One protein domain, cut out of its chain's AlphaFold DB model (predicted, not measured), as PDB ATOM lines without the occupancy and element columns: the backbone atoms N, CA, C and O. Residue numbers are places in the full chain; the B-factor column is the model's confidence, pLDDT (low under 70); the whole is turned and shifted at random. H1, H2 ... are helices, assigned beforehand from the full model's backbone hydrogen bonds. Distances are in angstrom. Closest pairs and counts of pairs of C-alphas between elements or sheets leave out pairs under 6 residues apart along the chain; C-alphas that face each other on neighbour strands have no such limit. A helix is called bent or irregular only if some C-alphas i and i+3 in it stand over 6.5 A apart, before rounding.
ATOM      1  N   SER A   2     225.836 341.283 300.916       64.56
ATOM      2  CA  SER A   2     226.749 342.328 301.445       64.56
ATOM      3  C   SER A   2     228.056 342.570 300.673       64.56
ATOM      4  O   SER A   2     228.598 343.668 300.728       64.56
ATOM      5  N   VAL A   3     228.563 341.580 299.930       68.56
ATOM      6  CA  VAL A   3     229.787 341.726 299.117       68.56
ATOM      7  C   VAL A   3     229.585 342.710 297.956       68.56
ATOM      8  O   VAL A   3     230.503 343.458 297.632       68.56
ATOM      9  N   LEU A   4     228.377 342.787 297.383       69.62
ATOM     10  CA  LEU A   4     228.088 343.705 296.273       69.62
ATOM     11  C   LEU A   4     228.162 345.179 296.666       69.62
ATOM     12  O   LEU A   4     228.517 346.007 295.834       69.62
ATOM     13  N   LEU A   5     227.899 345.512 297.933       69.44
ATOM     14  CA  LEU A   5     228.014 346.888 298.432       69.44
ATOM     15  C   LEU A   5     229.439 347.441 298.297       69.44
ATOM     16  O   LEU A   5     229.619 348.652 298.195       69.44
ATOM     17  N   PHE A   6     230.445 346.564 298.276       69.81
ATOM     18  CA  PHE A   6     231.854 346.939 298.167       69.81
ATOM     19  C   PHE A   6     232.452 346.674 296.779       69.81
ATOM     20  O   PHE A   6     233.609 347.016 296.544       69.81
ATOM     21  N   GLU A   7     231.686 346.119 295.842       71.00
ATOM     22  CA  GLU A   7     232.175 345.727 294.512       71.00
ATOM     23  C   GLU A   7     232.585 346.956 293.681       71.00
ATOM     24  O   GLU A   7     233.705 347.021 293.171       71.00
ATOM     25  N   GLY A   8     231.769 348.019 293.716       64.88
ATOM     26  CA  GLY A   8     232.092 349.302 293.082       64.88
ATOM     27  C   GLY A   8     233.352 349.973 293.638       64.88
ATOM     28  O   GLY A   8     234.001 350.753 292.946       64.88
ATOM     29  N   SER A   9     233.745 349.653 294.874       64.81
ATOM     30  CA  SER A   9     234.947 350.229 295.476       64.81
ATOM     31  C   SER A   9     236.224 349.652 294.864       64.81
ATOM     32  O   SER A   9     237.183 350.386 294.677       64.81
ATOM     33  N   ILE A  10     236.225 348.371 294.478       70.06
ATOM     34  CA  ILE A  10     237.392 347.687 293.900       70.06
ATOM     35  C   ILE A  10     237.593 348.098 292.440       70.06
ATOM     36  O   ILE A  10     238.722 348.353 292.018       70.06
ATOM     37  N   THR A  11     236.505 348.199 291.677       68.00
ATOM     38  CA  THR A  11     236.541 348.541 290.248       68.00
ATOM     39  C   THR A  11     236.834 350.021 290.008       68.00
ATOM     40  O   THR A  11     237.570 350.357 289.080       68.00
ATOM     41  N   LEU A  12     236.330 350.913 290.868       74.38
ATOM     42  CA  LEU A  12     236.558 352.357 290.753       74.38
ATOM     43  C   LEU A  12     237.816 352.844 291.476       74.38
ATOM     44  O   LEU A  12     238.217 353.985 291.250       74.38
ATOM     45  N   LEU A  13     238.474 352.016 292.298       81.31
ATOM     46  CA  LEU A  13     239.674 352.429 293.034       81.31
ATOM     47  C   LEU A  13     240.785 352.918 292.102       81.31
ATOM     48  O   LEU A  13     241.408 353.938 292.389       81.31
ATOM     49  N   ILE A  14     241.030 352.197 291.004       80.56
ATOM     50  CA  ILE A  14     242.111 352.514 290.062       80.56
ATOM     51  C   ILE A  14     241.820 353.837 289.334       80.56
ATOM     52  O   ILE A  14     242.641 354.746 289.465       80.56
ATOM     53  N   PRO A  15     240.654 354.026 288.674       79.50
ATOM     54  CA  PRO A  15     240.294 355.324 288.098       79.50
ATOM     55  C   PRO A  15     240.296 356.467 289.118       79.50
ATOM     56  O   PRO A  15     240.757 357.569 288.823       79.50
ATOM     57  N   LEU A  16     239.818 356.216 290.342       81.12
ATOM     58  CA  LEU A  16     239.805 357.219 291.405       81.12
ATOM     59  C   LEU A  16     241.233 357.620 291.791       81.12
ATOM     60  O   LEU A  16     241.532 358.806 291.883       81.12
ATOM     61  N   GLN A  17     242.135 356.652 291.951       81.00
ATOM     62  CA  GLN A  17     243.542 356.909 292.239       81.00
ATOM     63  C   GLN A  17     244.255 357.632 291.083       81.00
ATOM     64  O   GLN A  17     245.138 358.452 291.333       81.00
ATOM     65  N   GLU A  18     243.894 357.345 289.832       80.38
ATOM     66  CA  GLU A  18     244.414 358.039 288.645       80.38
ATOM     67  C   GLU A  18     243.895 359.476 288.524       80.38
ATOM     68  O   GLU A  18     244.629 360.353 288.076       80.38
ATOM     69  N   SER A  19     242.670 359.745 288.980       81.94
ATOM     70  CA  SER A  19     242.098 361.099 288.991       81.94
ATOM     71  C   SER A  19     242.699 362.035 290.047       81.94
ATOM     72  O   SER A  19     242.507 363.250 289.970       81.94
ATOM     73  N   VAL A  20     243.461 361.512 291.015       81.44
ATOM     74  CA  VAL A  20     244.209 362.337 291.976       81.44
ATOM     75  C   VAL A  20     245.400 362.983 291.259       81.44
ATOM     76  O   VAL A  20     246.436 362.354 291.052       81.44
ATOM     77  N   GLN A  21     245.242 364.257 290.889       68.75
ATOM     78  CA  GLN A  21     246.199 365.014 290.070       68.75
ATOM     79  C   GLN A  21     247.537 365.310 290.773       68.75
ATOM     80  O   GLN A  21     248.563 365.430 290.107       68.75
ATOM     81  N   ALA A  22     247.549 365.444 292.104       74.12
ATOM     82  CA  ALA A  22     248.748 365.797 292.862       74.12
ATOM     83  C   ALA A  22     249.461 364.553 293.417       74.12
ATOM     84  O   ALA A  22     248.920 363.795 294.224       74.12
ATOM     85  N   GLU A  23     250.729 364.375 293.048       67.50
ATOM     86  CA  GLU A  23     251.554 363.238 293.483       67.50
ATOM     87  C   GLU A  23     251.790 363.218 295.008       67.50
ATOM     88  O   GLU A  23     251.922 362.153 295.619       67.50
ATOM     89  N   GLN A  24     251.751 364.392 295.649       67.06
ATOM     90  CA  GLN A  24     251.813 364.540 297.106       67.06
ATOM     91  C   GLN A  24     250.560 363.977 297.804       67.06
ATOM     92  O   GLN A  24     250.678 363.327 298.846       67.06
ATOM     93  N   ASP A  25     249.378 364.127 297.199       72.00
ATOM     94  CA  ASP A  25     248.111 363.640 297.758       72.00
ATOM     95  C   ASP A  25     247.927 362.129 297.568       72.00
ATOM     96  O   ASP A  25     247.272 361.471 298.382       72.00
ATOM     97  N   ARG A  26     248.601 361.532 296.574       74.12
ATOM     98  CA  ARG A  26     248.596 360.077 296.337       74.12
ATOM     99  C   ARG A  26     249.130 359.278 297.534       74.12
ATOM    100  O   ARG A  26     248.681 358.159 297.765       74.12
ATOM    101  N   ARG A  27     250.037 359.853 298.339       75.81
ATOM    102  CA  ARG A  27     250.542 359.227 299.581       75.81
ATOM    103  C   ARG A  27     249.530 359.266 300.727       75.81
ATOM    104  O   ARG A  27     249.540 358.381 301.575       75.81
ATOM    105  N   ARG A  28     248.658 360.277 300.753       81.00
ATOM    106  CA  ARG A  28     247.606 360.437 301.770       81.00
ATOM    107  C   ARG A  28     246.307 359.726 301.380       81.00
ATOM    108  O   ARG A  28     245.474 359.457 302.245       81.00
ATOM    109  N   PHE A  29     246.159 359.388 300.101       82.62
ATOM    110  CA  PHE A  29     244.992 358.715 299.542       82.62
ATOM    111  C   PHE A  29     244.555 357.457 300.317       82.62
ATOM    112  O   PHE A  29     243.375 357.392 300.652       82.62
ATOM    113  N   PRO A  30     245.436 356.510 300.714       83.81
ATOM    114  CA  PRO A  30     245.001 355.307 301.435       83.81
ATOM    115  C   PRO A  30     244.385 355.613 302.811       83.81
ATOM    116  O   PRO A  30     243.388 355.007 303.203       83.81
ATOM    117  N   GLU A  31     244.948 356.586 303.533       86.00
ATOM    118  CA  GLU A  31     244.456 357.023 304.845       86.00
ATOM    119  C   GLU A  31     243.095 357.720 304.737       86.00
ATOM    120  O   GLU A  31     242.189 357.469 305.536       86.00
ATOM    121  N   VAL A  32     242.930 358.589 303.736       87.75
ATOM    122  CA  VAL A  32     241.654 359.269 303.468       87.75
ATOM    123  C   VAL A  32     240.606 358.256 303.028       87.75
ATOM    124  O   VAL A  32     239.511 358.241 303.581       87.75
ATOM    125  N   TYR A  33     240.962 357.361 302.109       86.44
ATOM    126  CA  TYR A  33     240.086 356.304 301.620       86.44
ATOM    127  C   TYR A  33     239.568 355.428 302.766       86.44
ATOM    128  O   TYR A  33     238.360 355.253 302.909       86.44
ATOM    129  N   LYS A  34     240.452 354.968 303.663       88.12
ATOM    130  CA  LYS A  34     240.054 354.185 304.841       88.12
ATOM    131  C   LYS A  34     239.071 354.943 305.738       88.12
ATOM    132  O   LYS A  34     238.085 354.361 306.184       88.12
ATOM    133  N   LYS A  35     239.318 356.231 306.003       90.38
ATOM    134  CA  LYS A  35     238.427 357.068 306.827       90.38
ATOM    135  C   LYS A  35     237.059 357.266 306.178       90.38
ATOM    136  O   LYS A  35     236.052 357.165 306.869       90.38
ATOM    137  N   VAL A  36     237.026 357.503 304.867       90.00
ATOM    138  CA  VAL A  36     235.782 357.666 304.101       90.00
ATOM    139  C   VAL A  36     234.976 356.369 304.109       90.00
ATOM    140  O   VAL A  36     233.802 356.395 304.462       90.00
ATOM    141  N   ILE A  37     235.608 355.229 303.815       88.00
ATOM    142  CA  ILE A  37     234.942 353.919 303.837       88.00
ATOM    143  C   ILE A  37     234.398 353.596 305.233       88.00
ATOM    144  O   ILE A  37     233.246 353.188 305.351       88.00
ATOM    145  N   LEU A  38     235.169 353.835 306.300       90.62
ATOM    146  CA  LEU A  38     234.684 353.652 307.674       90.62
ATOM    147  C   LEU A  38     233.489 354.559 307.997       90.62
ATOM    148  O   LEU A  38     232.539 354.106 308.632       90.62
ATOM    149  N   GLY A  39     233.513 355.813 307.538       92.88
ATOM    150  CA  GLY A  39     232.391 356.738 307.689       92.88
ATOM    151  C   GLY A  39     231.129 356.250 306.977       92.88
ATOM    152  O   GLY A  39     230.054 356.244 307.574       92.88
ATOM    153  N   ILE A  40     231.263 355.773 305.735       90.31
ATOM    154  CA  ILE A  40     230.147 355.224 304.947       90.31
ATOM    155  C   ILE A  40     229.571 353.973 305.619       90.31
ATOM    156  O   ILE A  40     228.356 353.857 305.747       90.31
ATOM    157  N   ILE A  41     230.423 353.063 306.102       90.38
ATOM    158  CA  ILE A  41     229.984 351.866 306.836       90.38
ATOM    159  C   ILE A  41     229.192 352.265 308.084       90.38
ATOM    160  O   ILE A  41     228.105 351.740 308.311       90.38
ATOM    161  N   GLY A  42     229.707 353.212 308.875       94.00
ATOM    162  CA  GLY A  42     229.010 353.713 310.059       94.00
ATOM    163  C   GLY A  42     227.648 354.319 309.716       94.00
ATOM    164  O   GLY A  42     226.652 354.006 310.365       94.00
ATOM    165  N   PHE A  43     227.587 355.122 308.653       92.94
ATOM    166  CA  PHE A  43     226.341 355.706 308.165       92.94
ATOM    167  C   PHE A  43     225.324 354.635 307.738       92.94
ATOM    168  O   PHE A  43     224.176 354.682 308.175       92.94
ATOM    169  N   TYR A  44     225.740 353.635 306.955       89.19
ATOM    170  CA  TYR A  44     224.865 352.537 306.530       89.19
ATOM    171  C   TYR A  44     224.378 351.675 307.691       89.19
ATOM    172  O   TYR A  44     223.220 351.262 307.683       89.19
ATOM    173  N   LEU A  45     225.209 351.437 308.707       91.50
ATOM    174  CA  LEU A  45     224.792 350.716 309.909       91.50
ATOM    175  C   LEU A  45     223.722 351.489 310.682       91.50
ATOM    176  O   LEU A  45     222.683 350.923 311.011       91.50
ATOM    177  N   VAL A  46     223.943 352.782 310.940       93.94
ATOM    178  CA  VAL A  46     222.972 353.622 311.660       93.94
ATOM    179  C   VAL A  46     221.659 353.712 310.888       93.94
ATOM    180  O   VAL A  46     220.590 353.545 311.476       93.94
ATOM    181  N   PHE A  47     221.732 353.925 309.574       89.94
ATOM    182  CA  PHE A  47     220.558 353.973 308.712       89.94
ATOM    183  C   PHE A  47     219.804 352.634 308.708       89.94
ATOM    184  O   PHE A  47     218.607 352.608 308.974       89.94
ATOM    185  N   GLY A  48     220.508 351.515 308.505       87.88
ATOM    186  CA  GLY A  48     219.915 350.177 308.484       87.88
ATOM    187  C   GLY A  48     219.245 349.793 309.806       87.88
ATOM    188  O   GLY A  48     218.114 349.310 309.800       87.88
ATOM    189  N   ILE A  49     219.895 350.071 310.942       89.25
ATOM    190  CA  ILE A  49     219.323 349.832 312.277       89.25
ATOM    191  C   ILE A  49     218.083 350.703 312.498       89.25
ATOM    192  O   ILE A  49     217.084 350.215 313.019       89.25
ATOM    193  N   SER A  50     218.117 351.972 312.080       88.00
ATOM    194  CA  SER A  50     216.974 352.886 312.217       88.00
ATOM    195  C   SER A  50     215.768 352.421 311.393       88.00
ATOM    196  O   SER A  50     214.634 352.478 311.872       88.00
ATOM    197  N   CYS A  51     216.002 351.918 310.176       84.62
ATOM    198  CA  CYS A  51     214.957 351.332 309.339       84.62
ATOM    199  C   CYS A  51     214.375 350.062 309.967       84.62
ATOM    200  O   CYS A  51     213.158 349.962 310.100       84.62
ATOM    201  N   TRP A  52     215.219 349.129 310.419       84.69
ATOM    202  CA  TRP A  52     214.751 347.908 311.083       84.69
ATOM    203  C   TRP A  52     213.965 348.214 312.368       84.69
ATOM    204  O   TRP A  52     212.902 347.645 312.592       84.69
ATOM    205  N   ALA A  53     214.417 349.182 313.169       86.56
ATOM    206  CA  ALA A  53     213.710 349.606 314.375       86.56
ATOM    207  C   ALA A  53     212.334 350.240 314.087       86.56
ATOM    208  O   ALA A  53     211.450 350.178 314.939       86.56
ATOM    209  N   SER A  54     212.147 350.846 312.908       84.12
ATOM    210  CA  SER A  54     210.898 351.526 312.532       84.12
ATOM    211  C   SER A  54     209.878 350.594 311.870       84.12
ATOM    212  O   SER A  54     208.684 350.727 312.120       84.12
ATOM    213  N   PHE A  55     210.339 349.668 311.024       80.19
ATOM    214  CA  PHE A  55     209.485 348.778 310.222       80.19
ATOM    215  C   PHE A  55     209.375 347.352 310.790       80.19
ATOM    216  O   PHE A  55     208.507 346.590 310.375       80.19
ATOM    217  N   GLY A  56     210.215 346.984 311.761       79.62
ATOM    218  CA  GLY A  56     210.203 345.662 312.380       79.62
ATOM    219  C   GLY A  56     210.770 344.567 311.472       79.62
ATOM    220  O   GLY A  56     211.708 344.793 310.709       79.62
ATOM    221  N   ASN A  57     210.221 343.354 311.587       74.69
ATOM    222  CA  ASN A  57     210.711 342.175 310.861       74.69
ATOM    223  C   ASN A  57     210.135 342.028 309.440       74.69
ATOM    224  O   ASN A  57     210.669 341.234 308.671       74.69
ATOM    225  N   ASP A  58     209.111 342.802 309.068       70.94
ATOM    226  CA  ASP A  58     208.441 342.730 307.759       70.94
ATOM    227  C   ASP A  58     209.033 343.724 306.739       70.94
ATOM    228  O   ASP A  58     208.322 344.394 305.992       70.94
ATOM    229  N   VAL A  59     210.362 343.863 306.713       76.88
ATOM    230  CA  VAL A  59     211.048 344.725 305.738       76.88
ATOM    231  C   VAL A  59     211.244 343.961 304.434       76.88
ATOM    232  O   VAL A  59     211.966 342.966 304.382       76.88
ATOM    233  N   HIS A  60     210.645 344.458 303.355       74.75
ATOM    234  CA  HIS A  60     210.907 343.947 302.014       74.75
ATOM    235  C   HIS A  60     212.322 344.312 301.551       74.75
ATOM    236  O   HIS A  60     212.854 345.372 301.882       74.75
TER     237      HIS A  60
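Overview. This is residues 2 to 60 of the 205 residues of the protein "Hypothetical protein" of Cyclophora tenuis (UniProt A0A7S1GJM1). One long helix, H3, makes most of the length, and a shorter kinked helix, H1, folds back beside it as the other arm of a narrow, unequal V, with tiny H2 in the turn where the arms come nearest. The arms have few contacts between them, and the far stretch of H3 sticks out with residues 42 to 50 and 52 to 58, the latter reaching past its end. The printed part has 59 residues with three named helices, in the order H1, H2, H3, and no named strand; the class is all helix. It is only just extended, close to loose, with a radius of gyration of the C-alphas of 15.9 A, and spans 49 by 19 by 13 A.

Along the chain. H3 is residues 29 to 55, 38.4 A from first to last C-alpha; it begins with C-alpha 29 at (244.992, 358.715, 299.542) and ends with C-alpha 55 at (209.485, 348.778, 310.222). H2 is residues 23 to 26, 5.2 A long. H1 is residues 4 to 19, 23.5 A long, beginning with C-alpha 4 at (228.088, 343.705, 296.273). H1 is irregular, with C-alphas 5 and 8 at 7.1 A, and it has a kink of 42 degrees near residue 13.

Arrangement. H3 touches no helix, but is near H1. H1 and H3 are close but not clearly touching, their closest C-alphas being those of Gln 17 and Phe 29, 7.7 A apart. Their lines stand at a shallow tilt of 29 degrees, opposite ways, though the line of H1 is a rough one; their centres are 17.3 A apart. H1 and H2 are close but not clearly touching, with the closest C-alphas, those of Gln 17 and Arg 26, 7.2 A apart. H2 and H3 meet only through their link. In H3 every O i to N i+4 pair is within hydrogen-bond range; in H1 7 of 12 are, and H2 is too short for such a pair.

Size, cuts and confidence. The outline is a rod, and the two C-alphas farthest apart are those of Glu 23 and Asp 58, at 49.8 A. The first and last printed C-alphas, of Ser 2 and His 60, are 15.9 A apart. Residues 42 to 50, which belong to H3, stand free, and so do residues 52 to 58, of which 52 to 55 belong to H3. Without these stretches the body has 43 residues and spans 46 by 19 by 13 A. The printed part has no cut, and the links H1 to H2 and H2 to H3 are tight. The mean pLDDT of the printed part is 80.4; 11 residues are under 70, namely residues 2 to 6, 8 to 9, 11, 21, and 23 to 24.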